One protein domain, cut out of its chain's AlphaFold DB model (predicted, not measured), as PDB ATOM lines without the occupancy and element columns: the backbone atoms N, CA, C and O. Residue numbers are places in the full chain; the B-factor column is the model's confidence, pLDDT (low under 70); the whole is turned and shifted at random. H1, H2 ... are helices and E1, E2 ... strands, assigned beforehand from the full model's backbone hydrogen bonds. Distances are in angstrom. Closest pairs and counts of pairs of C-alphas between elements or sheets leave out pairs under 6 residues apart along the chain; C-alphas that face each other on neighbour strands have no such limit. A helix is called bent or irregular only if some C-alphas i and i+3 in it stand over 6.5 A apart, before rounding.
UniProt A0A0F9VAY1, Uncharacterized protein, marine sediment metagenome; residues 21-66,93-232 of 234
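What this domain is: This is residues 21 to 66 and 93 to 232 of the 234 residues of an uncharacterized protein of marine sediment metagenome (UniProt A0A0F9VAY1). One long helix, H2, lies in a trough between two strongly twisted sheets, packing on E3 and E4 of one and on E10 of the other. The second sheet is curled like part of a barrel, and its opposite face wraps round the other helix, H1. The hairpin E12 and E13 lies towards one end of the long axis, the loop of residues 137 to 149 at the other. The printed part has 186 residues with two named helices and thirteen named strands, mixed in class, in the order H1, E1 to E11, H2, E12, E13; the sheets, both antiparallel, run E3 E2 E1 E4 E7 E8 E11 and E5 E6 E9 E10 E12 E13. It is compact, with a radius of gyration of the C-alphas of 17.9 A, but elongated, spanning 59 by 37 by 31 A.

Where its parts are: H1, residues 24 to 41, begins at C-alpha 24 (39.567, 48.910, 28.383); it is irregular, with C-alphas 37 and 40 7.3 A apart. E1 is 42 to 48, E2 50 to 55, E3 58 to 63, E4 96 to 104, E5 107 to 112, E6 118 to 124, E7 130 to 136 and E8 150 to 156. E9, 159 to 169, is 31.1 A long and E10, 173 to 183, 28.7 A; E11 is 186 to 189. H2, 197 to 217, is 31.2 A long. E12 is 219 to 223; E13, 227 to 232, ends at C-alpha 232 (33.915, 46.619, 53.725).

How they stand to each other: E1, E2 and E3 form a meander, each strand the antiparallel neighbour of the one before; N 45 and O 52 are 2.8 A apart, N 53 and O 60 2.9 A. E4 bends by 64 degrees at residue 101, pairing with E1, N 46 and O 103 at 2.8 A, and with E7, N 99 and O 133 at 2.9 A. E9 and E10 form a hairpin, N 166 and O 177 at 2.8 A. H2 is on both sheets, at heights of 9.0 A over the first and 8.8 A over the second; its closest C-alphas to E10 are Glu 212 and Val 178, 5.3 A. H1 and H2 lie on opposite faces of the second sheet; the closest C-alphas of H1 and E5 are Ala 39 and Thr 108, 5.4 A. Every O i to N i+4 pair of H2 is within hydrogen-bond range, and 11 of 14 in H1.

The domain as a whole: The C-alphas of Ser 146 and Asp 224 are the two farthest apart, 59.6 A. Residues 67 to 92 are not printed; C-alphas 66 and 93 are 11.3 A apart across the cut. Of the links printed whole, E7 to E8 is long. Mean pLDDT of the printed part is 83.4, and 29 residues are under 70, among them 135 to 149 and 223 to 227.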
ATOM      1  N   SER A  21      31.798  53.950  33.981       78.88
ATOM      2  CA  SER A  21      32.295  52.734  33.336       78.88
ATOM      3  C   SER A  21      33.789  52.882  33.050       78.88
ATOM      4  O   SER A  21      34.204  53.887  32.467       78.88
ATOM      5  N   MET A  22      34.587  51.894  33.444       87.69
ATOM      6  CA  MET A  22      36.029  51.889  33.195       87.69
ATOM      7  C   MET A  22      36.332  51.602  31.722       87.69
ATOM      8  O   MET A  22      35.687  50.760  31.101       87.69
ATOM      9  N   THR A  23      37.332  52.286  31.174       89.19
ATOM     10  CA  THR A  23      37.839  52.033  29.818       89.19
ATOM     11  C   THR A  23      38.641  50.734  29.753       89.19
ATOM     12  O   THR A  23      39.219  50.303  30.749       89.19
ATOM     13  N   GLN A  24      38.775  50.135  28.566       90.56
ATOM     14  CA  GLN A  24      39.567  48.910  28.383       90.56
ATOM     15  C   GLN A  24      40.996  48.965  28.963       90.56
ATOM     16  O   GLN A  24      41.456  47.957  29.495       90.56
ATOM     17  N   ASN A  25      41.700  50.100  28.886       90.81
ATOM     18  CA  ASN A  25      43.040  50.224  29.477       90.81
ATOM     19  C   ASN A  25      42.978  50.193  31.007       90.81
ATOM     20  O   ASN A  25      43.701  49.422  31.625       90.81
ATOM     21  N   GLU A  26      42.043  50.930  31.611       90.44
ATOM     22  CA  GLU A  26      41.836  50.892  33.064       90.44
ATOM     23  C   GLU A  26      41.441  49.487  33.553       90.44
ATOM     24  O   GLU A  26      41.823  49.083  34.648       90.44
ATOM     25  N   ILE A  27      40.690  48.723  32.750       92.12
ATOM     26  CA  ILE A  27      40.358  47.321  33.044       92.12
ATOM     27  C   ILE A  27      41.609  46.440  33.037       92.12
ATOM     28  O   ILE A  27      41.740  45.564  33.890       92.12
ATOM     29  N   LEU A  28      42.504  46.628  32.064       93.31
ATOM     30  CA  LEU A  28      43.745  45.858  31.976       93.31
ATOM     31  C   LEU A  28      44.656  46.157  33.168       93.31
ATOM     32  O   LEU A  28      45.112  45.210  33.809       93.31
ATOM     33  N   ASP A  29      44.813  47.433  33.520       90.50
ATOM     34  CA  ASP A  29      45.578  47.864  34.692       90.50
ATOM     35  C   ASP A  29      44.982  47.273  35.982       90.50
ATOM     36  O   ASP A  29      45.692  46.720  36.823       90.50
ATOM     37  N   LEU A  30      43.650  47.306  36.122       91.62
ATOM     38  CA  LEU A  30      42.949  46.702  37.256       91.62
ATOM     39  C   LEU A  30      43.178  45.186  37.338       91.62
ATOM     40  O   LEU A  30      43.382  44.649  38.424       91.62
ATOM     41  N   VAL A  31      43.141  44.477  36.210       94.00
ATOM     42  CA  VAL A  31      43.394  43.029  36.169       94.00
ATOM     43  C   VAL A  31      44.836  42.701  36.540       94.00
ATOM     44  O   VAL A  31      45.067  41.705  37.228       94.00
ATOM     45  N   GLU A  32      45.800  43.516  36.119       92.56
ATOM     46  CA  GLU A  32      47.198  43.364  36.518       92.56
ATOM     47  C   GLU A  32      47.356  43.517  38.036       92.56
ATOM     48  O   GLU A  32      47.905  42.628  38.688       92.56
ATOM     49  N   ILE A  33      46.774  44.571  38.611       89.75
ATOM     50  CA  ILE A  33      46.737  44.800  40.061       89.75
ATOM     51  C   ILE A  33      46.120  43.604  40.794       89.75
ATOM     52  O   ILE A  33      46.709  43.067  41.732       89.75
ATOM     53  N   LEU A  34      44.937  43.155  40.362       91.94
ATOM     54  CA  LEU A  34      44.219  42.047  40.994       91.94
ATOM     55  C   LEU A  34      45.032  40.745  40.969       91.94
ATOM     56  O   LEU A  34      45.036  40.010  41.955       91.94
ATOM     57  N   ASN A  35      45.733  40.457  39.873       93.69
ATOM     58  CA  ASN A  35      46.568  39.261  39.769       93.69
ATOM     59  C   ASN A  35      47.857  39.354  40.595       93.69
ATOM     60  O   ASN A  35      48.255  38.361  41.209       93.69
ATOM     61  N   ASN A  36      48.501  40.521  40.621       88.81
ATOM     62  CA  ASN A  36      49.775  40.706  41.314       88.81
ATOM     63  C   ASN A  36      49.597  40.768  42.836       88.81
ATOM     64  O   ASN A  36      50.346  40.118  43.566       88.81
ATOM     65  N   GLU A  37      48.573  41.482  43.304       83.50
ATOM     66  CA  GLU A  37      48.393  41.788  44.725       83.50
ATOM     67  C   GLU A  37      47.390  40.849  45.413       83.50
ATOM     68  O   GLU A  37      47.630  40.369  46.526       83.50
ATOM     69  N   ALA A  38      46.265  40.542  44.754       84.62
ATOM     70  CA  ALA A  38      45.132  39.885  45.408       84.62
ATOM     71  C   ALA A  38      45.032  38.381  45.122       84.62
ATOM     72  O   ALA A  38      44.804  37.608  46.048       84.62
ATOM     73  N   ALA A  39      45.231  37.931  43.880       90.38
ATOM     74  CA  ALA A  39      44.901  36.570  43.437       90.38
ATOM     75  C   ALA A  39      45.529  35.446  44.285       90.38
ATOM     76  O   ALA A  39      44.853  34.485  44.650       90.38
ATOM     77  N   LYS A  40      46.800  35.588  44.682       88.25
ATOM     78  CA  LYS A  40      47.491  34.611  45.553       88.25
ATOM     79  C   LYS A  40      46.945  34.563  46.982       88.25
ATOM     80  O   LYS A  40      47.178  33.601  47.705       88.25
ATOM     81  N   ASN A  41      46.245  35.614  47.387       88.88
ATOM     82  CA  ASN A  41      45.677  35.798  48.714       88.88
ATOM     83  C   ASN A  41      44.157  35.589  48.736       88.88
ATOM     84  O   ASN A  41      43.527  35.801  49.777       88.88
ATOM     85  N   ILE A  42      43.564  35.191  47.607       92.69
ATOM     86  CA  ILE A  42      42.154  34.834  47.516       92.69
ATOM     87  C   ILE A  42      42.027  33.320  47.528       92.69
ATOM     88  O   ILE A  42      42.723  32.607  46.806       92.69
ATOM     89  N   GLN A  43      41.103  32.827  48.342       94.94
ATOM     90  CA  GLN A  43      40.807  31.409  48.425       94.94
ATOM     91  C   GLN A  43      39.315  31.204  48.650       94.94
ATOM     92  O   GLN A  43      38.700  31.864  49.485       94.94
ATOM     93  N   VAL A  44      38.733  30.273  47.903       95.25
ATOM     94  CA  VAL A  44      37.345  29.848  48.057       95.25
ATOM     95  C   VAL A  44      37.348  28.447  48.638       95.25
ATOM     96  O   VAL A  44      37.848  27.519  48.008       95.25
ATOM     97  N   THR A  45      36.767  28.278  49.819       95.50
ATOM     98  CA  THR A  45      36.564  26.963  50.431       95.50
ATOM     99  C   THR A  45      35.082  26.638  50.465       95.50
ATOM    100  O   THR A  45      34.295  27.351  51.075       95.50
ATOM    101  N   PHE A  46      34.684  25.545  49.829       94.44
ATOM    102  CA  PHE A  46      33.359  24.971  50.006       94.44
ATOM    103  C   PHE A  46      33.383  23.981  51.156       94.44
ATOM    104  O   PHE A  46      34.300  23.169  51.246       94.44
ATOM    105  N   LYS A  47      32.370  24.035  52.020       93.19
ATOM    106  CA  LYS A  47      32.161  23.068  53.097       93.19
ATOM    107  C   LYS A  47      30.710  23.109  53.539       93.19
ATOM    108  O   LYS A  47      30.159  24.189  53.760       93.19
ATOM    109  N   ASP A  48      30.099  21.939  53.683       90.88
ATOM    110  CA  ASP A  48      28.686  21.814  54.024       90.88
ATOM    111  C   ASP A  48      27.834  22.672  53.070       90.88
ATOM    112  O   ASP A  48      28.055  22.681  51.861       90.88
ATOM    113  N   ASN A  49      26.878  23.444  53.575       89.19
ATOM    114  CA  ASN A  49      26.051  24.350  52.779       89.19
ATOM    115  C   ASN A  49      26.621  25.778  52.678       89.19
ATOM    116  O   ASN A  49      25.853  26.747  52.646       89.19
ATOM    117  N   LYS A  50      27.949  25.941  52.684       93.31
ATOM    118  CA  LYS A  50      28.613  27.253  52.731       93.31
ATOM    119  C   LYS A  50      29.797  27.348  51.767       93.31
ATOM    120  O   LYS A  50      30.415  26.346  51.409       93.31
ATOM    121  N   ALA A  51      30.100  28.582  51.377       94.06
ATOM    122  CA  ALA A  51      31.343  28.984  50.734       94.06
ATOM    123  C   ALA A  51      32.050  30.000  51.635       94.06
ATOM    124  O   ALA A  51      31.485  31.041  51.951       94.06
ATOM    125  N   GLU A  52      33.273  29.717  52.044       94.94
ATOM    126  CA  GLU A  52      34.138  30.658  52.742       94.94
ATOM    127  C   GLU A  52      35.030  31.330  51.699       94.94
ATOM    128  O   GLU A  52      35.851  30.673  51.057       94.94
ATOM    129  N   LEU A  53      34.829  32.629  51.490       93.88
ATOM    130  CA  LEU A  53      35.659  33.446  50.616       93.88
ATOM    131  C   LEU A  53      36.658  34.208  51.477       93.88
ATOM    132  O   LEU A  53      36.298  35.150  52.186       93.88
ATOM    133  N   LYS A  54      37.916  33.795  51.400       92.19
ATOM    134  CA  LYS A  54      39.040  34.530  51.960       92.19
ATOM    135  C   LYS A  54      39.566  35.500  50.911       92.19
ATOM    136  O   LYS A  54      39.840  35.087  49.787       92.19
ATOM    137  N   TRP A  55      39.720  36.762  51.288       88.50
ATOM    138  CA  TRP A  55      40.311  37.817  50.473       88.50
ATOM    139  C   TRP A  55      41.351  38.545  51.327       88.50
ATOM    140  O   TRP A  55      41.010  39.342  52.201       88.50
ATOM    141  N   HIS A  56      42.635  38.241  51.122       84.44
ATOM    142  CA  HIS A  56      43.710  38.630  52.042       84.44
ATOM    143  C   HIS A  56      43.483  38.116  53.473       84.44
ATOM    144  O   HIS A  56      43.517  36.907  53.710       84.44
ATOM    145  N   GLN A  57      43.328  39.023  54.438       81.81
ATOM    146  CA  GLN A  57      43.139  38.700  55.854       81.81
ATOM    147  C   GLN A  57      41.657  38.536  56.213       81.81
ATOM    148  O   GLN A  57      41.340  37.909  57.220       81.81
ATOM    149  N   GLU A  58      40.760  39.034  55.363       85.38
ATOM    150  CA  GLU A  58      39.322  38.981  55.589       85.38
ATOM    151  C   GLU A  58      38.754  37.647  55.114       85.38
ATOM    152  O   GLU A  58      39.083  37.158  54.031       85.38
ATOM    153  N   THR A  59      37.881  37.047  55.921       90.31
ATOM    154  CA  THR A  59      37.161  35.821  55.562       90.31
ATOM    155  C   THR A  59      35.671  36.065  55.689       90.31
ATOM    156  O   THR A  59      35.171  36.357  56.771       90.31
ATOM    157  N   THR A  60      34.952  35.914  54.580       91.25
ATOM    158  CA  THR A  60      33.495  36.045  54.547       91.25
ATOM    159  C   THR A  60      32.860  34.678  54.349       91.25
ATOM    160  O   THR A  60      33.173  33.963  53.397       91.25
ATOM    161  N   VAL A  61      31.941  34.312  55.241       92.50
ATOM    162  CA  VAL A  61      31.199  33.051  55.158       92.50
ATOM    163  C   VAL A  61      29.878  33.293  54.438       92.50
ATOM    164  O   VAL A  61      28.993  33.981  54.940       92.50
ATOM    165  N   LEU A  62      29.724  32.690  53.266       91.12
ATOM    166  CA  LEU A  62      28.575  32.850  52.390       91.12
ATOM    167  C   LEU A  62      27.695  31.599  52.441       91.12
ATOM    168  O   LEU A  62      28.156  30.476  52.231       91.12
ATOM    169  N   SER A  63      26.400  31.772  52.699       88.44
ATOM    170  CA  SER A  63      25.463  30.647  52.716       88.44
ATOM    171  C   SER A  63      25.090  30.223  51.290       88.44
ATOM    172  O   SER A  63      24.621  31.034  50.490       88.44
ATOM    173  N   ILE A  64      25.208  28.929  50.990       88.19
ATOM    174  CA  ILE A  64      24.741  28.315  49.739       88.19
ATOM    175  C   ILE A  64      23.350  27.750  49.999       88.19
ATOM    176  O   ILE A  64      23.176  26.586  50.355       88.19
ATOM    177  N   LYS A  65      22.338  28.608  49.877       78.81
ATOM    178  CA  LYS A  65      20.938  28.227  50.075       78.81
ATOM    179  C   LYS A  65      20.094  28.717  48.920       78.81
ATOM    180  O   LYS A  65      20.253  29.837  48.440       78.81
ATOM    181  N   ASN A  66      19.153  27.885  48.491       68.62
ATOM    182  CA  ASN A  66      18.108  28.360  47.598       68.62
ATOM    183  C   ASN A  66      17.211  29.347  48.367       68.62
ATOM    184  O   ASN A  66      16.950  29.151  49.550       68.62
ATOM    185  N   PRO A  93       8.588  24.163  40.469       53.69
ATOM    186  CA  PRO A  93      10.011  24.326  40.745       53.69
ATOM    187  C   PRO A  93      10.560  23.189  41.619       53.69
ATOM    188  O   PRO A  93       9.999  22.844  42.662       53.69
ATOM    189  N   ILE A  94      11.679  22.618  41.171       61.97
ATOM    190  CA  ILE A  94      12.464  21.627  41.906       61.97
ATOM    191  C   ILE A  94      13.509  22.375  42.729       61.97
ATOM    192  O   ILE A  94      14.294  23.150  42.177       61.97
ATOM    193  N   TYR A  95      13.529  22.126  44.036       69.69
ATOM    194  CA  TYR A  95      14.497  22.714  44.954       69.69
ATOM    195  C   TYR A  95      15.497  21.657  45.407       69.69
ATOM    196  O   TYR A  95      15.115  20.566  45.829       69.69
ATOM    197  N   PHE A  96      16.778  22.001  45.323       74.00
ATOM    198  CA  PHE A  96      17.884  21.161  45.759       74.00
ATOM    199  C   PHE A  96      18.540  21.786  46.985       74.00
ATOM    200  O   PHE A  96      18.735  23.003  47.031       74.00
ATOM    201  N   GLN A  97      18.884  20.939  47.946       78.38
ATOM    202  CA  GLN A  97      19.797  21.250  49.034       78.38
ATOM    203  C   GLN A  97      21.175  20.717  48.663       78.38
ATOM    204  O   GLN A  97      21.288  19.587  48.182       78.38
ATOM    205  N   TYR A  98      22.201  21.533  48.887       85.19
ATOM    206  CA  TYR A  98      23.581  21.218  48.542       85.19
ATOM    207  C   TYR A  98      24.430  21.210  49.808       85.19
ATOM    208  O   TYR A  98      24.391  22.164  50.586       85.19
ATOM    209  N   SER A  99      25.199  20.146  49.995       86.56
ATOM    210  CA  SER A  99      26.220  20.051  51.030       86.56
ATOM    211  C   SER A  99      27.512  19.546  50.403       86.56
ATOM    212  O   SER A  99      27.545  18.448  49.859       86.56
ATOM    213  N   PHE A 100      28.563  20.349  50.441       90.44
ATOM    214  CA  PHE A 100      29.856  20.053  49.841       90.44
ATOM    215  C   PHE A 100      30.745  19.305  50.832       90.44
ATOM    216  O   PHE A 100      30.837  19.684  52.002       90.44
ATOM    217  N   GLU A 101      31.438  18.274  50.355       89.88
ATOM    218  CA  GLU A 101      32.667  17.831  51.011       89.88
ATOM    219  C   GLU A 101      33.677  18.984  50.971       89.88
ATOM    220  O   GLU A 101      33.691  19.764  50.013       89.88
ATOM    221  N   GLN A 102      34.476  19.126  52.033       92.25
ATOM    222  CA  GLN A 102      35.385  20.257  52.144       92.25
ATOM    223  C   GLN A 102      36.361  20.260  50.963       92.25
ATOM    224  O   GLN A 102      37.157  19.336  50.811       92.25
ATOM    225  N   VAL A 103      36.315  21.312  50.151       92.88
ATOM    226  CA  VAL A 103      37.259  21.533  49.058       92.88
ATOM    227  C   VAL A 103      37.650  22.994  49.016       92.88
ATOM    228  O   VAL A 103      36.819  23.887  49.162       92.88
ATOM    229  N   THR A 104      38.927  23.229  48.782       94.19
ATOM    230  CA  THR A 104      39.509  24.558  48.760       94.19
ATOM    231  C   THR A 104      40.118  24.815  47.391       94.19
ATOM    232  O   THR A 104      40.744  23.930  46.812       94.19
ATOM    233  N   SER A 105      39.903  26.013  46.851       94.69
ATOM    234  CA  SER A 105      40.511  26.424  45.590       94.69
ATOM    235  C   SER A 105      42.031  26.441  45.722       94.69
ATOM    236  O   SER A 105      42.561  26.959  46.710       94.69
ATOM    237  N   THR A 106      42.723  25.932  44.713       93.06
ATOM    238  CA  THR A 106      44.188  25.929  44.650       93.06
ATOM    239  C   THR A 106      44.752  27.189  44.031       93.06
ATOM    240  O   THR A 106      45.814  27.650  44.437       93.06
ATOM    241  N   GLU A 107      44.028  27.766  43.082       94.12
ATOM    242  CA  GLU A 107      44.454  28.955  42.362       94.12
ATOM    243  C   GLU A 107      43.255  29.860  42.110       94.12
ATOM    244  O   GLU A 107      42.134  29.392  41.872       94.12
ATOM    245  N   THR A 108      43.497  31.168  42.126       95.81
ATOM    246  CA  THR A 108      42.557  32.126  41.558       95.81
ATOM    247  C   THR A 108      43.254  33.044  40.569       95.81
ATOM    248  O   THR A 108      44.456  33.273  40.671       95.81
ATOM    249  N   SER A 109      42.508  33.545  39.589       96.75
ATOM    250  CA  SER A 109      43.039  34.468  38.590       96.75
ATOM    251  C   SER A 109      41.971  35.405  38.045       96.75
ATOM    252  O   SER A 109      40.769  35.118  38.078       96.75
ATOM    253  N   PHE A 110      42.431  36.537  37.521       97.38
ATOM    254  CA  PHE A 110      41.611  37.556  36.890       97.38
ATOM    255  C   PHE A 110      41.977  37.703  35.419       97.38
ATOM    256  O   PHE A 110      43.153  37.713  35.052       97.38
ATOM    257  N   ARG A 111      40.974  37.849  34.551       97.50
ATOM    258  CA  ARG A 111      41.196  38.068  33.119       97.50
ATOM    259  C   ARG A 111      40.178  39.031  32.530       97.50
ATOM    260  O   ARG A 111      38.980  38.772  32.584       97.50
ATOM    261  N   ALA A 112      40.657  40.090  31.886       96.69
ATOM    262  CA  ALA A 112      39.809  40.989  31.114       96.69
ATOM    263  C   ALA A 112      39.247  40.290  29.867       96.69
ATOM    264  O   ALA A 112      39.925  39.485  29.219       96.69
ATOM    265  N   ASN A 113      38.018  40.630  29.495       94.69
ATOM    266  CA  ASN A 113      37.443  40.275  28.205       94.69
ATOM    267  C   ASN A 113      37.362  41.503  27.281       94.69
ATOM    268  O   ASN A 113      37.650  42.626  27.682       94.69
ATOM    269  N   LYS A 114      36.957  41.280  26.027       93.19
ATOM    270  CA  LYS A 114      36.840  42.332  24.999       93.19
ATOM    271  C   LYS A 114      35.681  43.321  25.206       93.19
ATOM    272  O   LYS A 114      35.465  44.176  24.359       93.19
ATOM    273  N   PHE A 115      34.880  43.122  26.247       93.19
ATOM    274  CA  PHE A 115      33.702  43.918  26.586       93.19
ATOM    275  C   PHE A 115      33.903  44.650  27.918       93.19
ATOM    276  O   PHE A 115      32.925  44.919  28.614       93.19
ATOM    277  N   GLU A 116      35.163  44.900  28.297       92.81
ATOM    278  CA  GLU A 116      35.524  45.650  29.506       92.81
ATOM    279  C   GLU A 116      35.017  44.993  30.803       92.81
ATOM    280  O   GLU A 116      34.807  45.651  31.815       92.81
ATOM    281  N   LYS A 117      34.808  43.668  30.789       96.06
ATOM    282  CA  LYS A 117      34.443  42.877  31.976       96.06
ATOM    283  C   LYS A 117      35.603  42.005  32.419       96.06
ATOM    284  O   LYS A 117      36.490  41.675  31.628       96.06
ATOM    285  N   ILE A 118      35.558  41.573  33.671       97.19
ATOM    286  CA  ILE A 118      36.615  40.780  34.292       97.19
ATOM    287  C   ILE A 118      36.074  39.397  34.640       97.19
ATOM    288  O   ILE A 118      35.054  39.259  35.303       97.19
ATOM    289  N   PHE A 119      36.767  38.354  34.204       98.00
ATOM    290  CA  PHE A 119      36.565  37.006  34.710       98.00
ATOM    291  C   PHE A 119      37.388  36.822  35.977       98.00
ATOM    292  O   PHE A 119      38.611  36.858  35.896       98.00
ATOM    293  N   PHE A 120      36.738  36.588  37.113       97.62
ATOM    294  CA  PHE A 120      37.380  36.070  38.320       97.62
ATOM    295  C   PHE A 120      37.183  34.558  38.360       97.62
ATOM    296  O   PHE A 120      36.048  34.089  38.443       97.62
ATOM    297  N   THR A 121      38.265  33.792  38.264       97.75
ATOM    298  CA  THR A 121      38.206  32.330  38.196       97.75
ATOM    299  C   THR A 121      38.879  31.717  39.408       97.75
ATOM    300  O   THR A 121      40.031  32.019  39.682       97.75
ATOM    301  N   SER A 122      38.167  30.843  40.116       96.44
ATOM    302  CA  SER A 122      38.708  29.986  41.169       96.44
ATOM    303  C   SER A 122      38.795  28.556  40.654       96.44
ATOM    304  O   SER A 122      37.778  27.958  40.284       96.44
ATOM    305  N   TYR A 123      40.008  28.019  40.629       95.25
ATOM    306  CA  TYR A 123      40.308  26.647  40.248       95.25
ATOM    307  C   TYR A 123      40.356  25.771  41.488       95.25
ATOM    308  O   TYR A 123      40.891  26.159  42.524       95.25
ATOM    309  N   PHE A 124      39.788  24.581  41.378       91.38
ATOM    310  CA  PHE A 124      39.778  23.582  42.430       91.38
ATOM    311  C   PHE A 124      40.477  22.363  41.850       91.38
ATOM    312  O   PHE A 124      39.975  21.800  40.879       91.38
ATOM    313  N   ASN A 125      41.632  21.970  42.386       75.44
ATOM    314  CA  ASN A 125      42.198  20.672  42.048       75.44
ATOM    315  C   ASN A 125      43.111  20.126  43.143       75.44
ATOM    316  O   ASN A 125      43.792  20.885  43.812       75.44
ATOM    317  N   ASP A 126      43.070  18.808  43.313       62.12
ATOM    318  CA  ASP A 126      44.223  17.899  43.280       62.12
ATOM    319  C   ASP A 126      43.804  16.614  44.017       62.12
ATOM    320  O   ASP A 126      43.681  16.613  45.237       62.12
ATOM    321  N   LEU A 127      43.589  15.518  43.264       57.88
ATOM    322  CA  LEU A 127      43.368  14.110  43.688       57.88
ATOM    323  C   LEU A 127      41.950  13.503  43.554       57.88
ATOM    324  O   LEU A 127      41.822  12.289  43.723       57.88
ATOM    325  N   GLY A 128      40.891  14.238  43.186       71.69
ATOM    326  CA  GLY A 128      39.579  13.599  42.977       71.69
ATOM    327  C   GLY A 128      38.394  14.531  42.703       71.69
ATOM    328  O   GLY A 128      38.551  15.749  42.702       71.69
ATOM    329  N   PRO A 129      37.196  13.973  42.442       83.00
ATOM    330  CA  PRO A 129      35.991  14.765  42.226       83.00
ATOM    331  C   PRO A 129      35.543  15.481  43.504       83.00
ATOM    332  O   PRO A 129      35.577  14.906  44.590       83.00
ATOM    333  N   ILE A 130      35.005  16.691  43.361       87.94
ATOM    334  CA  ILE A 130      34.310  17.392  44.444       87.94
ATOM    335  C   ILE A 130      32.991  16.670  44.701       87.94
ATOM    336  O   ILE A 130      32.131  16.600  43.816       87.94
ATOM    337  N   LYS A 131      32.809  16.135  45.909       86.81
ATOM    338  CA  LYS A 131      31.552  15.489  46.286       86.81
ATOM    339  C   LYS A 131      30.563  16.515  46.812       86.81
ATOM    340  O   LYS A 131      30.860  17.311  47.699       86.81
ATOM    341  N   ILE A 132      29.357  16.460  46.269       86.50
ATOM    342  CA  ILE A 132      28.226  17.279  46.673       86.50
ATOM    343  C   ILE A 132      27.117  16.319  47.074       86.50
ATOM    344  O   ILE A 132      26.552  15.614  46.238       86.50
ATOM    345  N   ILE A 133      26.797  16.285  48.360       81.25
ATOM    346  CA  ILE A 133      25.594  15.627  48.842       81.25
ATOM    347  C   ILE A 133      24.427  16.517  48.433       81.25
ATOM    348  O   ILE A 133      24.228  17.619  48.947       81.25
ATOM    349  N   SER A 134      23.678  16.028  47.456       72.44
ATOM    350  CA  SER A 134      22.490  16.671  46.934       72.44
ATOM    351  C   SER A 134      21.266  15.972  47.476       72.44
ATOM    352  O   SER A 134      21.085  14.773  47.263       72.44
ATOM    353  N   LYS A 135      20.359  16.730  48.078       66.75
ATOM    354  CA  LYS A 135      19.041  16.225  48.448       66.75
ATOM    355  C   LYS A 135      17.976  17.012  47.698       66.75
ATOM    356  O   LYS A 135      17.943  18.241  47.760       66.75
ATOM    357  N   LEU A 136      17.102  16.307  46.979       60.81
ATOM    358  CA  LEU A 136      15.852  16.907  46.525       60.81
ATOM    359  C   LEU A 136      15.063  17.291  47.770       60.81
ATOM    360  O   LEU A 136      14.873  16.454  48.653       60.81
ATOM    361  N   ASN A 137      14.616  18.545  47.858       52.88
ATOM    362  CA  ASN A 137      13.735  18.926  48.950       52.88
ATOM    363  C   ASN A 137      12.569  17.923  48.979       52.88
ATOM    364  O   ASN A 137      12.033  17.561  47.926       52.88
ATOM    365  N   ASN A 138      12.203  17.447  50.175       46.34
ATOM    366  CA  ASN A 138      11.153  16.441  50.373       46.34
ATOM    367  C   ASN A 138       9.830  16.843  49.688       46.34
ATOM    368  O   ASN A 138       8.970  15.995  49.449       46.34
ATOM    369  N   TYR A 139       9.697  18.128  49.358       47.09
ATOM    370  CA  TYR A 139       8.584  18.733  48.663       47.09
ATOM    371  C   TYR A 139       9.123  19.588  47.504       47.09
ATOM    372  O   TYR A 139       9.799  20.596  47.712       47.09
ATOM    373  N   SER A 140       8.780  19.224  46.265       46.31
ATOM    374  CA  SER A 140       8.528  20.281  45.273       46.31
ATOM    375  C   SER A 140       7.281  21.030  45.752       46.31
ATOM    376  O   SER A 140       6.494  20.454  46.505       46.31
ATOM    377  N   CYS A 141       7.048  22.277  45.343       43.47
ATOM    378  CA  CYS A 141       5.903  23.084  45.805       43.47
ATOM    379  C   CYS A 141       4.504  22.448  45.595       43.47
ATOM    380  O   CYS A 141       3.499  23.080  45.908       43.47
ATOM    381  N   VAL A 142       4.421  21.229  45.046       44.66
ATOM    382  CA  VAL A 142       3.183  20.504  44.759       44.66
ATOM    383  C   VAL A 142       3.221  19.013  45.166       44.66
ATOM    384  O   VAL A 142       2.156  18.453  45.413       44.66
ATOM    385  N   GLN A 143       4.376  18.322  45.244       44.94
ATOM    386  CA  GLN A 143       4.414  16.854  45.458       44.94
ATOM    387  C   GLN A 143       5.662  16.339  46.205       44.94
ATOM    388  O   GLN A 143       6.762  16.882  46.050       44.94
ATOM    389  N   LYS A 144       5.484  15.226  46.946       41.91
ATOM    390  CA  LYS A 144       6.564  14.383  47.492       41.91
ATOM    391  C   LYS A 144       7.262  13.682  46.327       41.91
ATOM    392  O   LYS A 144       6.648  12.855  45.655       41.91
ATOM    393  N   VAL A 145       8.517  14.034  46.057       49.16
ATOM    394  CA  VAL A 145       9.281  13.409  44.969       49.16
ATOM    395  C   VAL A 145       9.680  11.999  45.413       49.16
ATOM    396  O   VAL A 145      10.128  11.809  46.545       49.16
ATOM    397  N   SER A 146       9.494  11.006  44.539       41.31
ATOM    398  CA  SER A 146       9.786   9.587  44.811       41.31
ATOM    399  C   SER A 146      11.254   9.315  45.154       41.31
ATOM    400  O   SER A 146      11.562   8.253  45.678       41.31
ATOM    401  N   ASP A 147      12.137  10.285  44.905       51.31
ATOM    402  CA  ASP A 147      13.570  10.217  45.161       51.31
ATOM    403  C   ASP A 147      14.041  11.380  46.062       51.31
ATOM    404  O   ASP A 147      14.783  12.266  45.654       51.31
ATOM    405  N   SER A 148      13.530  11.427  47.297       56.09
ATOM    406  CA  SER A 148      13.920  12.416  48.329       56.09
ATOM    407  C   SER A 148      15.138  11.984  49.158       56.09
ATOM    408  O   SER A 148      15.523  12.665  50.115       56.09
ATOM    409  N   ALA A 149      15.748  10.849  48.809       64.12
ATOM    410  CA  ALA A 149      16.983  10.402  49.428       64.12
ATOM    411  C   ALA A 149      18.138  11.352  49.052       64.12
ATOM    412  O   ALA A 149      18.148  11.913  47.953       64.12
ATOM    413  N   PRO A 150      19.099  11.588  49.960       70.44
ATOM    414  CA  PRO A 150      20.331  12.269  49.597       70.44
ATOM    415  C   PRO A 150      21.141  11.395  48.631       70.44
ATOM    416  O   PRO A 150      21.296  10.196  48.858       70.44
ATOM    417  N   HIS A 151      21.688  12.009  47.585       74.69
ATOM    418  CA  HIS A 151      22.580  11.364  46.621       74.69
ATOM    419  C   HIS A 151      23.921  12.073  46.594       74.69
ATOM    420  O   HIS A 151      23.985  13.301  46.678       74.69
ATOM    421  N   VAL A 152      24.986  11.302  46.410       82.62
ATOM    422  CA  VAL A 152      26.321  11.851  46.191       82.62
ATOM    423  C   VAL A 152      26.483  12.179  44.711       82.62
ATOM    424  O   VAL A 152      26.419  11.306  43.842       82.62
ATOM    425  N   VAL A 153      26.688  13.461  44.428       85.88
ATOM    426  CA  VAL A 153      27.054  13.984  43.114       85.88
ATOM    427  C   VAL A 153      28.552  14.246  43.095       85.88
ATOM    428  O   VAL A 153      29.069  15.006  43.904       85.88
ATOM    429  N   GLN A 154      29.242  13.642  42.141       88.81
ATOM    430  CA  GLN A 154      30.642  13.871  41.833       88.81
ATOM    431  C   GLN A 154      30.762  14.978  40.785       88.81
ATOM    432  O   GLN A 154      30.228  14.870  39.677       88.81
ATOM    433  N   TRP A 155      31.482  16.040  41.128       91.31
ATOM    434  CA  TRP A 155      31.883  17.103  40.220       91.31
ATOM    435  C   TRP A 155      33.359  16.909  39.840       91.31
ATOM    436  O   TRP A 155      34.242  17.042  40.676       91.31
ATOM    437  N   SER A 156      33.613  16.500  38.594       88.69
ATOM    438  CA  SER A 156      34.897  15.944  38.125       88.69
ATOM    439  C   SER A 156      35.448  16.637  36.872       88.69
ATOM    440  O   SER A 156      34.729  17.376  36.196       88.69
ATOM    441  N   GLY A 157      36.705  16.342  36.521       86.06
ATOM    442  CA  GLY A 157      37.437  16.971  35.412       86.06
ATOM    443  C   GLY A 157      38.086  18.288  35.839       86.06
ATOM    444  O   GLY A 157      38.341  18.478  37.021       86.06
ATOM    445  N   ASP A 158      38.315  19.198  34.891       84.75
ATOM    446  CA  ASP A 158      38.882  20.521  35.181       84.75
ATOM    447  C   ASP A 158      37.850  21.385  35.920       84.75
ATOM    448  O   ASP A 158      37.025  22.080  35.310       84.75
ATOM    449  N   THR A 159      37.838  21.285  37.250       91.38
ATOM    450  CA  THR A 159      36.844  21.934  38.104       91.38
ATOM    451  C   THR A 159      37.234  23.368  38.422       91.38
ATOM    452  O   THR A 159      38.192  23.642  39.140       91.38
ATOM    453  N   TYR A 160      36.446  24.311  37.911       94.44
ATOM    454  CA  TYR A 160      36.575  25.723  38.249       94.44
ATOM    455  C   TYR A 160      35.215  26.416  38.301       94.44
ATOM    456  O   TYR A 160      34.246  25.987  37.656       94.44
ATOM    457  N   ILE A 161      35.174  27.526  39.035       96.19
ATOM    458  CA  ILE A 161      34.094  28.516  39.004       96.19
ATOM    459  C   ILE A 161      34.668  29.806  38.445       96.19
ATOM    460  O   ILE A 161      35.694  30.273  38.921       96.19
ATOM    461  N   SER A 162      34.002  30.389  37.456       97.44
ATOM    462  CA  SER A 162      34.372  31.684  36.891       97.44
ATOM    463  C   SER A 162      33.195  32.647  36.986       97.44
ATOM    464  O   SER A 162      32.116  32.353  36.465       97.44
ATOM    465  N   LEU A 163      33.382  33.771  37.670       98.00
ATOM    466  CA  LEU A 163      32.421  34.864  37.756       98.00
ATOM    467  C   LEU A 163      32.748  35.908  36.696       98.00
ATOM    468  O   LEU A 163      33.900  36.304  36.549       98.00
ATOM    469  N   LEU A 164      31.725  36.366  35.978       97.81
ATOM    470  CA  LEU A 164      31.832  37.530  35.108       97.81
ATOM    471  C   LEU A 164      31.468  38.770  35.923       97.81
ATOM    472  O   LEU A 164      30.319  38.900  36.346       97.81
ATOM    473  N   LEU A 165      32.444  39.644  36.130       96.62
ATOM    474  CA  LEU A 165      32.354  40.844  36.948       96.62
ATOM    475  C   LEU A 165      32.334  42.099  36.070       96.62
ATOM    476  O   LEU A 165      33.133  42.216  35.137       96.62
ATOM    477  N   ASP A 166      31.450  43.037  36.396       95.06
ATOM    478  CA  ASP A 166      31.449  44.393  35.853       95.06
ATOM    479  C   ASP A 166      32.049  45.365  36.873       95.06
ATOM    480  O   ASP A 166      31.433  45.589  37.918       95.06
ATOM    481  N   PRO A 167      33.255  45.902  36.641       92.88
ATOM    482  CA  PRO A 167      33.826  46.896  37.532       92.88
ATOM    483  C   PRO A 167      33.180  48.266  37.311       92.88
ATOM    484  O   PRO A 167      33.217  48.841  36.223       92.88
ATOM    485  N   ILE A 168      32.640  48.821  38.389       89.81
ATOM    486  CA  ILE A 168      32.062  50.157  38.439       89.81
ATOM    487  C   ILE A 168      32.989  51.015  39.289       89.81
ATOM    488  O   ILE A 168      33.166  50.768  40.485       89.81
ATOM    489  N   LYS A 169      33.599  52.021  38.664       85.62
ATOM    490  CA  LYS A 169      34.501  52.951  39.338       85.62
ATOM    491  C   LYS A 169      33.717  54.162  39.824       85.62
ATOM    492  O   LYS A 169      32.921  54.748  39.093       85.62
ATOM    493  N   THR A 170      33.971  54.537  41.066       81.19
ATOM    494  CA  THR A 170      33.573  55.823  41.651       81.19
ATOM    495  C   THR A 170      34.837  56.623  41.982       81.19
ATOM    496  O   THR A 170      35.937  56.181  41.655       81.19
ATOM    497  N   ALA A 171      34.708  57.795  42.614       75.44
ATOM    498  CA  ALA A 171      35.847  58.677  42.891       75.44
ATOM    499  C   ALA A 171      37.011  57.977  43.625       75.44
ATOM    500  O   ALA A 171      38.157  58.150  43.223       75.44
ATOM    501  N   ASP A 172      36.713  57.144  44.631       77.56
ATOM    502  CA  ASP A 172      37.732  56.532  45.502       77.56
ATOM    503  C   ASP A 172      37.656  54.999  45.583       77.56
ATOM    504  O   ASP A 172      38.527  54.364  46.183       77.56
ATOM    505  N   VAL A 173      36.605  54.383  45.031       85.56
ATOM    506  CA  VAL A 173      36.377  52.936  45.158       85.56
ATOM    507  C   VAL A 173      35.945  52.293  43.850       85.56
ATOM    508  O   VAL A 173      35.297  52.911  43.003       85.56
ATOM    509  N   ILE A 174      36.269  51.011  43.739       88.56
ATOM    510  CA  ILE A 174      35.797  50.091  42.714       88.56
ATOM    511  C   ILE A 174      34.794  49.145  43.373       88.56
ATOM    512  O   ILE A 174      35.042  48.581  44.443       88.56
ATOM    513  N   GLN A 175      33.649  48.980  42.726       90.75
ATOM    514  CA  GLN A 175      32.650  47.963  43.037       90.75
ATOM    515  C   GLN A 175      32.589  46.965  41.887       90.75
ATOM    516  O   GLN A 175      32.873  47.326  40.747       90.75
ATOM    517  N   PHE A 176      32.208  45.721  42.166       92.56
ATOM    518  CA  PHE A 176      32.001  44.720  41.122       92.56
ATOM    519  C   PHE A 176      30.549  44.256  41.122       92.56
ATOM    520  O   PHE A 176      30.026  43.836  42.150       92.56
ATOM    521  N   GLU A 177      29.906  44.268  39.961       93.88
ATOM    522  CA  GLU A 177      28.612  43.619  39.762       93.88
ATOM    523  C   GLU A 177      28.807  42.209  39.189       93.88
ATOM    524  O   GLU A 177      29.566  42.011  38.241       93.88
ATOM    525  N   VAL A 178      28.103  41.205  39.724       95.88
ATOM    526  CA  VAL A 178      28.173  39.823  39.214       95.88
ATOM    527  C   VAL A 178      27.167  39.609  38.079       95.88
ATOM    528  O   VAL A 178      25.999  39.250  38.281       95.88
ATOM    529  N   LEU A 179      27.648  39.728  36.844       95.50
ATOM    530  CA  LEU A 179      26.839  39.538  35.639       95.50
ATOM    531  C   LEU A 179      26.542  38.062  35.349       95.50
ATOM    532  O   LEU A 179      25.490  37.723  34.808       95.50
ATOM    533  N   GLY A 180      27.444  37.151  35.717       96.19
ATOM    534  CA  GLY A 180      27.290  35.736  35.387       96.19
ATOM    535  C   GLY A 180      28.215  34.801  36.152       96.19
ATOM    536  O   GLY A 180      29.157  35.231  36.811       96.19
ATOM    537  N   ILE A 181      27.934  33.502  36.040       97.12
ATOM    538  CA  ILE A 181      28.754  32.422  36.593       97.12
ATOM    539  C   ILE A 181      28.896  31.297  35.567       97.12
ATOM    540  O   ILE A 181      27.928  30.898  34.914       97.12
ATOM    541  N   THR A 182      30.096  30.743  35.475       95.56
ATOM    542  CA  THR A 182      30.404  29.520  34.736       95.56
ATOM    543  C   THR A 182      30.971  28.497  35.705       95.56
ATOM    544  O   THR A 182      31.810  28.825  36.536       95.56
ATOM    545  N   MET A 183      30.518  27.252  35.585       93.88
ATOM    546  CA  MET A 183      31.107  26.107  36.277       93.88
ATOM    547  C   MET A 183      31.545  25.102  35.218       93.88
ATOM    548  O   MET A 183      30.699  24.666  34.426       93.88
ATOM    549  N   SER A 184      32.833  24.774  35.199       91.94
ATOM    550  CA  SER A 184      33.406  23.722  34.347       91.94
ATOM    551  C   SER A 184      33.282  22.353  35.002       91.94
ATOM    552  O   SER A 184      32.743  22.255  36.094       91.94
ATOM    553  N   GLY A 185      33.750  21.299  34.342       88.12
ATOM    554  CA  GLY A 185      33.700  19.929  34.827       88.12
ATOM    555  C   GLY A 185      32.376  19.228  34.527       88.12
ATOM    556  O   GLY A 185      31.440  19.784  33.941       88.12
ATOM    557  N   LYS A 186      32.312  17.958  34.911       88.00
ATOM    558  CA  LYS A 186      31.165  17.072  34.710       88.00
ATOM    559  C   LYS A 186      30.521  16.768  36.053       88.00
ATOM    560  O   LYS A 186      31.219  16.447  37.009       88.00
ATOM    561  N   PHE A 187      29.196  16.836  36.105       87.00
ATOM    562  CA  PHE A 187      28.416  16.407  37.261       87.00
ATOM    563  C   PHE A 187      27.827  15.026  36.961       87.00
ATOM    564  O   PHE A 187      27.073  14.885  35.997       87.00
ATOM    565  N   ALA A 188      28.143  14.029  37.784       84.50
ATOM    566  CA  ALA A 188      27.594  12.674  37.695       84.50
ATOM    567  C   ALA A 188      27.267  12.126  39.089       84.50
ATOM    568  O   ALA A 188      27.850  12.567  40.073       84.50
ATOM    569  N   ARG A 189      26.313  11.197  39.203       80.88
ATOM    570  CA  ARG A 189      26.138  10.432  40.446       80.88
ATOM    571  C   ARG A 189      27.230   9.370  40.554       80.88
ATOM    572  O   ARG A 189      27.770   8.942  39.535       80.88
ATOM    573  N   GLU A 190      27.518   8.921  41.772       76.75
ATOM    574  CA  GLU A 190      28.478   7.830  42.011       76.75
ATOM    575  C   GLU A 190      28.067   6.517  41.320       76.75
ATOM    576  O   GLU A 190      28.905   5.810  40.770       76.75
ATOM    577  N   ASP A 191      26.763   6.246  41.246       75.62
ATOM    578  CA  ASP A 191      26.182   5.104  40.527       75.62
ATOM    579  C   ASP A 191      26.056   5.322  39.005       75.62
ATOM    580  O   ASP A 191      25.403   4.542  38.316       75.62
ATOM    581  N   GLN A 192      26.653   6.394  38.473       71.81
ATOM    582  CA  GLN A 192      26.611   6.807  37.064       71.81
ATOM    583  C   GLN A 192      25.215   7.104  36.496       71.81
ATOM    584  O   GLN A 192      25.070   7.316  35.289       71.81
ATOM    585  N   ASN A 193      24.185   7.205  37.341       69.75
ATOM    586  CA  ASN A 193      22.870   7.615  36.872       69.75
ATOM    587  C   ASN A 193      22.891   9.082  36.395       69.75
ATOM    588  O   ASN A 193      23.520   9.939  37.038       69.75
ATOM    589  N   PRO A 194      22.188   9.414  35.292       67.50
ATOM    590  CA  PRO A 194      22.114  10.782  34.797       67.50
ATOM    591  C   PRO A 194      21.600  11.744  35.868       67.50
ATOM    592  O   PRO A 194      20.569  11.514  36.502       67.50
ATOM    593  N   ILE A 195      22.297  12.863  36.035       71.31
ATOM    594  CA  ILE A 195      21.825  13.940  36.899       71.31
ATOM    595  C   ILE A 195      20.725  14.720  36.183       71.31
ATOM    596  O   ILE A 195      20.808  15.015  34.989       71.31
ATOM    597  N   ASN A 196      19.697  15.112  36.935       74.25
ATOM    598  CA  ASN A 196      18.660  16.003  36.436       74.25
ATOM    599  C   ASN A 196      19.284  17.326  35.948       74.25
ATOM    600  O   ASN A 196      19.952  18.012  36.710       74.25
ATOM    601  N   LYS A 197      19.029  17.738  34.704       75.88
ATOM    602  CA  LYS A 197      19.562  18.993  34.136       75.88
ATOM    603  C   LYS A 197      19.257  20.235  34.990       75.88
ATOM    604  O   LYS A 197      20.063  21.168  35.030       75.88
ATOM    605  N   GLU A 198      18.123  20.250  35.690       76.75
ATOM    606  CA  GLU A 198      17.754  21.331  36.612       76.75
ATOM    607  C   GLU A 198      18.669  21.401  37.841       76.75
ATOM    608  O   GLU A 198      18.792  22.470  38.430       76.75
ATOM    609  N   TYR A 199      19.355  20.316  38.212       79.69
ATOM    610  CA  TYR A 199      20.334  20.303  39.302       79.69
ATOM    611  C   TYR A 199      21.461  21.303  39.046       79.69
ATOM    612  O   TYR A 199      21.649  22.238  39.822       79.69
ATOM    613  N   SER A 200      22.179  21.145  37.928       82.50
ATOM    614  CA  SER A 200      23.322  21.998  37.589       82.50
ATOM    615  C   SER A 200      22.884  23.436  37.319       82.50
ATOM    616  O   SER A 200      23.604  24.376  37.649       82.50
ATOM    617  N   ARG A 201      21.688  23.625  36.743       85.62
ATOM    618  CA  ARG A 201      21.116  24.961  36.538       85.62
ATOM    619  C   ARG A 201      20.830  25.655  37.870       85.62
ATOM    620  O   ARG A 201      21.211  26.812  38.037       85.62
ATOM    621  N   ASN A 202      20.185  24.962  38.808       84.38
ATOM    622  CA  ASN A 202      19.906  25.505  40.134       84.38
ATOM    623  C   ASN A 202      21.191  25.762  40.920       84.38
ATOM    624  O   ASN A 202      21.300  26.817  41.536       84.38
ATOM    625  N   LEU A 203      22.180  24.870  40.834       88.31
ATOM    626  CA  LEU A 203      23.445  25.031  41.541       88.31
ATOM    627  C   LEU A 203      24.167  26.305  41.094       88.31
ATOM    628  O   LEU A 203      24.526  27.135  41.925       88.31
ATOM    629  N   ARG A 204      24.283  26.521  39.775       92.25
ATOM    630  CA  ARG A 204      24.828  27.769  39.216       92.25
ATOM    631  C   ARG A 204      24.053  28.988  39.696       92.25
ATOM    632  O   ARG A 204      24.658  29.984  40.069       92.25
ATOM    633  N   LYS A 205      22.718  28.921  39.702       90.94
ATOM    634  CA  LYS A 205      21.878  30.032  40.164       90.94
ATOM    635  C   LYS A 205      22.148  30.372  41.630       90.94
ATOM    636  O   LYS A 205      22.335  31.545  41.930       90.94
ATOM    637  N   VAL A 206      22.179  29.370  42.509       90.88
ATOM    638  CA  VAL A 206      22.439  29.570  43.942       90.88
ATOM    639  C   VAL A 206      23.837  30.142  44.145       90.88
ATOM    640  O   VAL A 206      23.966  31.180  44.778       90.88
ATOM    641  N   LEU A 207      24.865  29.545  43.536       93.88
ATOM    642  CA  LEU A 207      26.239  30.035  43.666       93.88
ATOM    643  C   LEU A 207      26.400  31.463  43.131       93.88
ATOM    644  O   LEU A 207      27.028  32.281  43.794       93.88
ATOM    645  N   ARG A 208      25.786  31.804  41.987       95.31
ATOM    646  CA  ARG A 208      25.777  33.188  41.485       95.31
ATOM    647  C   ARG A 208      25.214  34.142  42.530       95.31
ATOM    648  O   ARG A 208      25.866  35.128  42.824       95.31
ATOM    649  N   GLN A 209      24.040  33.837  43.083       92.44
ATOM    650  CA  GLN A 209      23.387  34.679  44.090       92.44
ATOM    651  C   GLN A 209      24.239  34.821  45.356       92.44
ATOM    652  O   GLN A 209      24.331  35.910  45.915       92.44
ATOM    653  N   THR A 210      24.885  33.735  45.785       91.38
ATOM    654  CA  THR A 210      25.802  33.723  46.928       91.38
ATOM    655  C   THR A 210      26.975  34.689  46.715       91.38
ATOM    656  O   THR A 210      27.260  35.495  47.596       91.38
ATOM    657  N   PHE A 211      27.621  34.668  45.543       94.00
ATOM    658  CA  PHE A 211      28.718  35.595  45.240       94.00
ATOM    659  C   PHE A 211      28.241  37.017  44.918       94.00
ATOM    660  O   PHE A 211      28.900  37.978  45.293       94.00
ATOM    661  N   GLU A 212      27.091  37.175  44.266       93.75
ATOM    662  CA  GLU A 212      26.468  38.479  44.005       93.75
ATOM    663  C   GLU A 212      26.196  39.227  45.313       93.75
ATOM    664  O   GLU A 212      26.482  40.416  45.408       93.75
ATOM    665  N   HIS A 213      25.727  38.523  46.348       90.50
ATOM    666  CA  HIS A 213      25.553  39.102  47.678       90.50
ATOM    667  C   HIS A 213      26.873  39.628  48.263       90.50
ATOM    668  O   HIS A 213      26.909  40.770  48.715       90.50
ATOM    669  N   PHE A 214      27.953  38.841  48.182       91.62
ATOM    670  CA  PHE A 214      29.286  39.278  48.610       91.62
ATOM    671  C   PHE A 214      29.735  40.538  47.865       91.62
ATOM    672  O   PHE A 214      30.067  41.540  48.490       91.62
ATOM    673  N   PHE A 215      29.715  40.511  46.530       91.38
ATOM    674  CA  PHE A 215      30.235  41.609  45.714       91.38
ATOM    675  C   PHE A 215      29.387  42.884  45.794       91.38
ATOM    676  O   PHE A 215      29.937  43.972  45.683       91.38
ATOM    677  N   HIS A 216      28.082  42.776  46.064       87.88
ATOM    678  CA  HIS A 216      27.235  43.936  46.362       87.88
ATOM    679  C   HIS A 216      27.698  44.637  47.647       87.88
ATOM    680  O   HIS A 216      27.754  45.862  47.713       87.88
ATOM    681  N   GLN A 217      28.024  43.867  48.685       85.88
ATOM    682  CA  GLN A 217      28.462  44.419  49.967       85.88
ATOM    683  C   GLN A 217      29.933  44.852  49.958       85.88
ATOM    684  O   GLN A 217      30.324  45.668  50.794       85.88
ATOM    685  N   ALA A 218      30.728  44.311  49.030       86.62
ATOM    686  CA  ALA A 218      32.152  44.563  48.913       86.62
ATOM    687  C   ALA A 218      32.458  45.878  48.185       86.62
ATOM    688  O   ALA A 218      32.023  46.121  47.060       86.62
ATOM    689  N   THR A 219      33.291  46.709  48.805       84.62
ATOM    690  CA  THR A 219      33.900  47.880  48.160       84.62
ATOM    691  C   THR A 219      35.406  47.789  48.243       84.62
ATOM    692  O   THR A 219      35.952  47.499  49.312       84.62
ATOM    693  N   PHE A 220      36.075  48.093  47.139       85.94
ATOM    694  CA  PHE A 220      37.517  47.982  47.032       85.94
ATOM    695  C   PHE A 220      38.122  49.363  46.831       85.94
ATOM    696  O   PHE A 220      37.813  50.042  45.854       85.94
ATOM    697  N   LYS A 221      38.976  49.796  47.757       82.50
ATOM    698  CA  LYS A 221      39.687  51.067  47.627       82.50
ATOM    699  C   LYS A 221      41.034  50.827  46.977       82.50
ATOM    700  O   LYS A 221      41.773  49.939  47.399       82.50
ATOM    701  N   VAL A 222      41.345  51.652  45.986       71.88
ATOM    702  CA  VAL A 222      42.702  51.754  45.456       71.88
ATOM    703  C   VAL A 222      43.465  52.696  46.385       71.88
ATOM    704  O   VAL A 222      43.074  53.849  46.560       71.88
ATOM    705  N   ILE A 223      44.488  52.182  47.055       65.25
ATOM    706  CA  ILE A 223      45.378  52.962  47.923       65.25
ATOM    707  C   ILE A 223      46.669  53.250  47.146       65.25
ATOM    708  O   ILE A 223      46.987  52.535  46.192       65.25
ATOM    709  N   ASP A 224      47.385  54.309  47.540       53.50
ATOM    710  CA  ASP A 224      48.696  54.693  47.006       53.50
ATOM    711  C   ASP A 224      49.564  53.457  46.699       53.50
ATOM    712  O   ASP A 224      49.671  52.543  47.518       53.50
ATOM    713  N   ASN A 225      50.165  53.436  45.503       55.31
ATOM    714  CA  ASN A 225      50.847  52.288  44.876       55.31
ATOM    715  C   ASN A 225      49.932  51.201  44.285       55.31
ATOM    716  O   ASN A 225      50.359  50.056  44.157       55.31
ATOM    717  N   ASN A 226      48.708  51.546  43.870       61.00
ATOM    718  CA  ASN A 226      47.798  50.648  43.149       61.00
ATOM    719  C   ASN A 226      47.377  49.395  43.939       61.00
ATOM    720  O   ASN A 226      46.981  48.395  43.347       61.00
ATOM    721  N   ILE A 227      47.414  49.431  45.272       58.72
ATOM    722  CA  ILE A 227      46.975  48.298  46.095       58.72
ATOM    723  C   ILE A 227      45.453  48.338  46.219       58.72
ATOM    724  O   ILE A 227      44.881  49.353  46.621       58.72
ATOM    725  N   LEU A 228      44.797  47.221  45.911       70.75
ATOM    726  CA  LEU A 228      43.346  47.099  45.980       70.75
ATOM    727  C   LEU A 228      42.925  46.436  47.298       70.75
ATOM    728  O   LEU A 228      43.012  45.220  47.460       70.75
ATOM    729  N   VAL A 229      42.470  47.247  48.253       71.44
ATOM    730  CA  VAL A 229      42.098  46.785  49.597       71.44
ATOM    731  C   VAL A 229      40.586  46.646  49.710       71.44
ATOM    732  O   VAL A 229      39.840  47.591  49.444       71.44
ATOM    733  N   LEU A 230      40.130  45.472  50.153       76.62
ATOM    734  CA  LEU A 230      38.740  45.252  50.550       76.62
ATOM    735  C   LEU A 230      38.441  46.107  51.790       76.62
ATOM    736  O   LEU A 230      38.997  45.868  52.856       76.62
ATOM    737  N   GLN A 231      37.594  47.126  51.648       70.62
ATOM    738  CA  GLN A 231      37.300  48.060  52.742       70.62
ATOM    739  C   GLN A 231      36.124  47.639  53.611       70.62
ATOM    740  O   GLN A 231      36.040  48.046  54.769       70.62
ATOM    741  N   LYS A 232      35.163  46.916  53.038       63.28
ATOM    742  CA  LYS A 232      33.915  46.619  53.725       63.28
ATOM    743  C   LYS A 232      33.324  45.322  53.221       63.28
ATOM    744  O   LYS A 232      33.166  45.146  52.022       63.28
TER     745      LYS A 232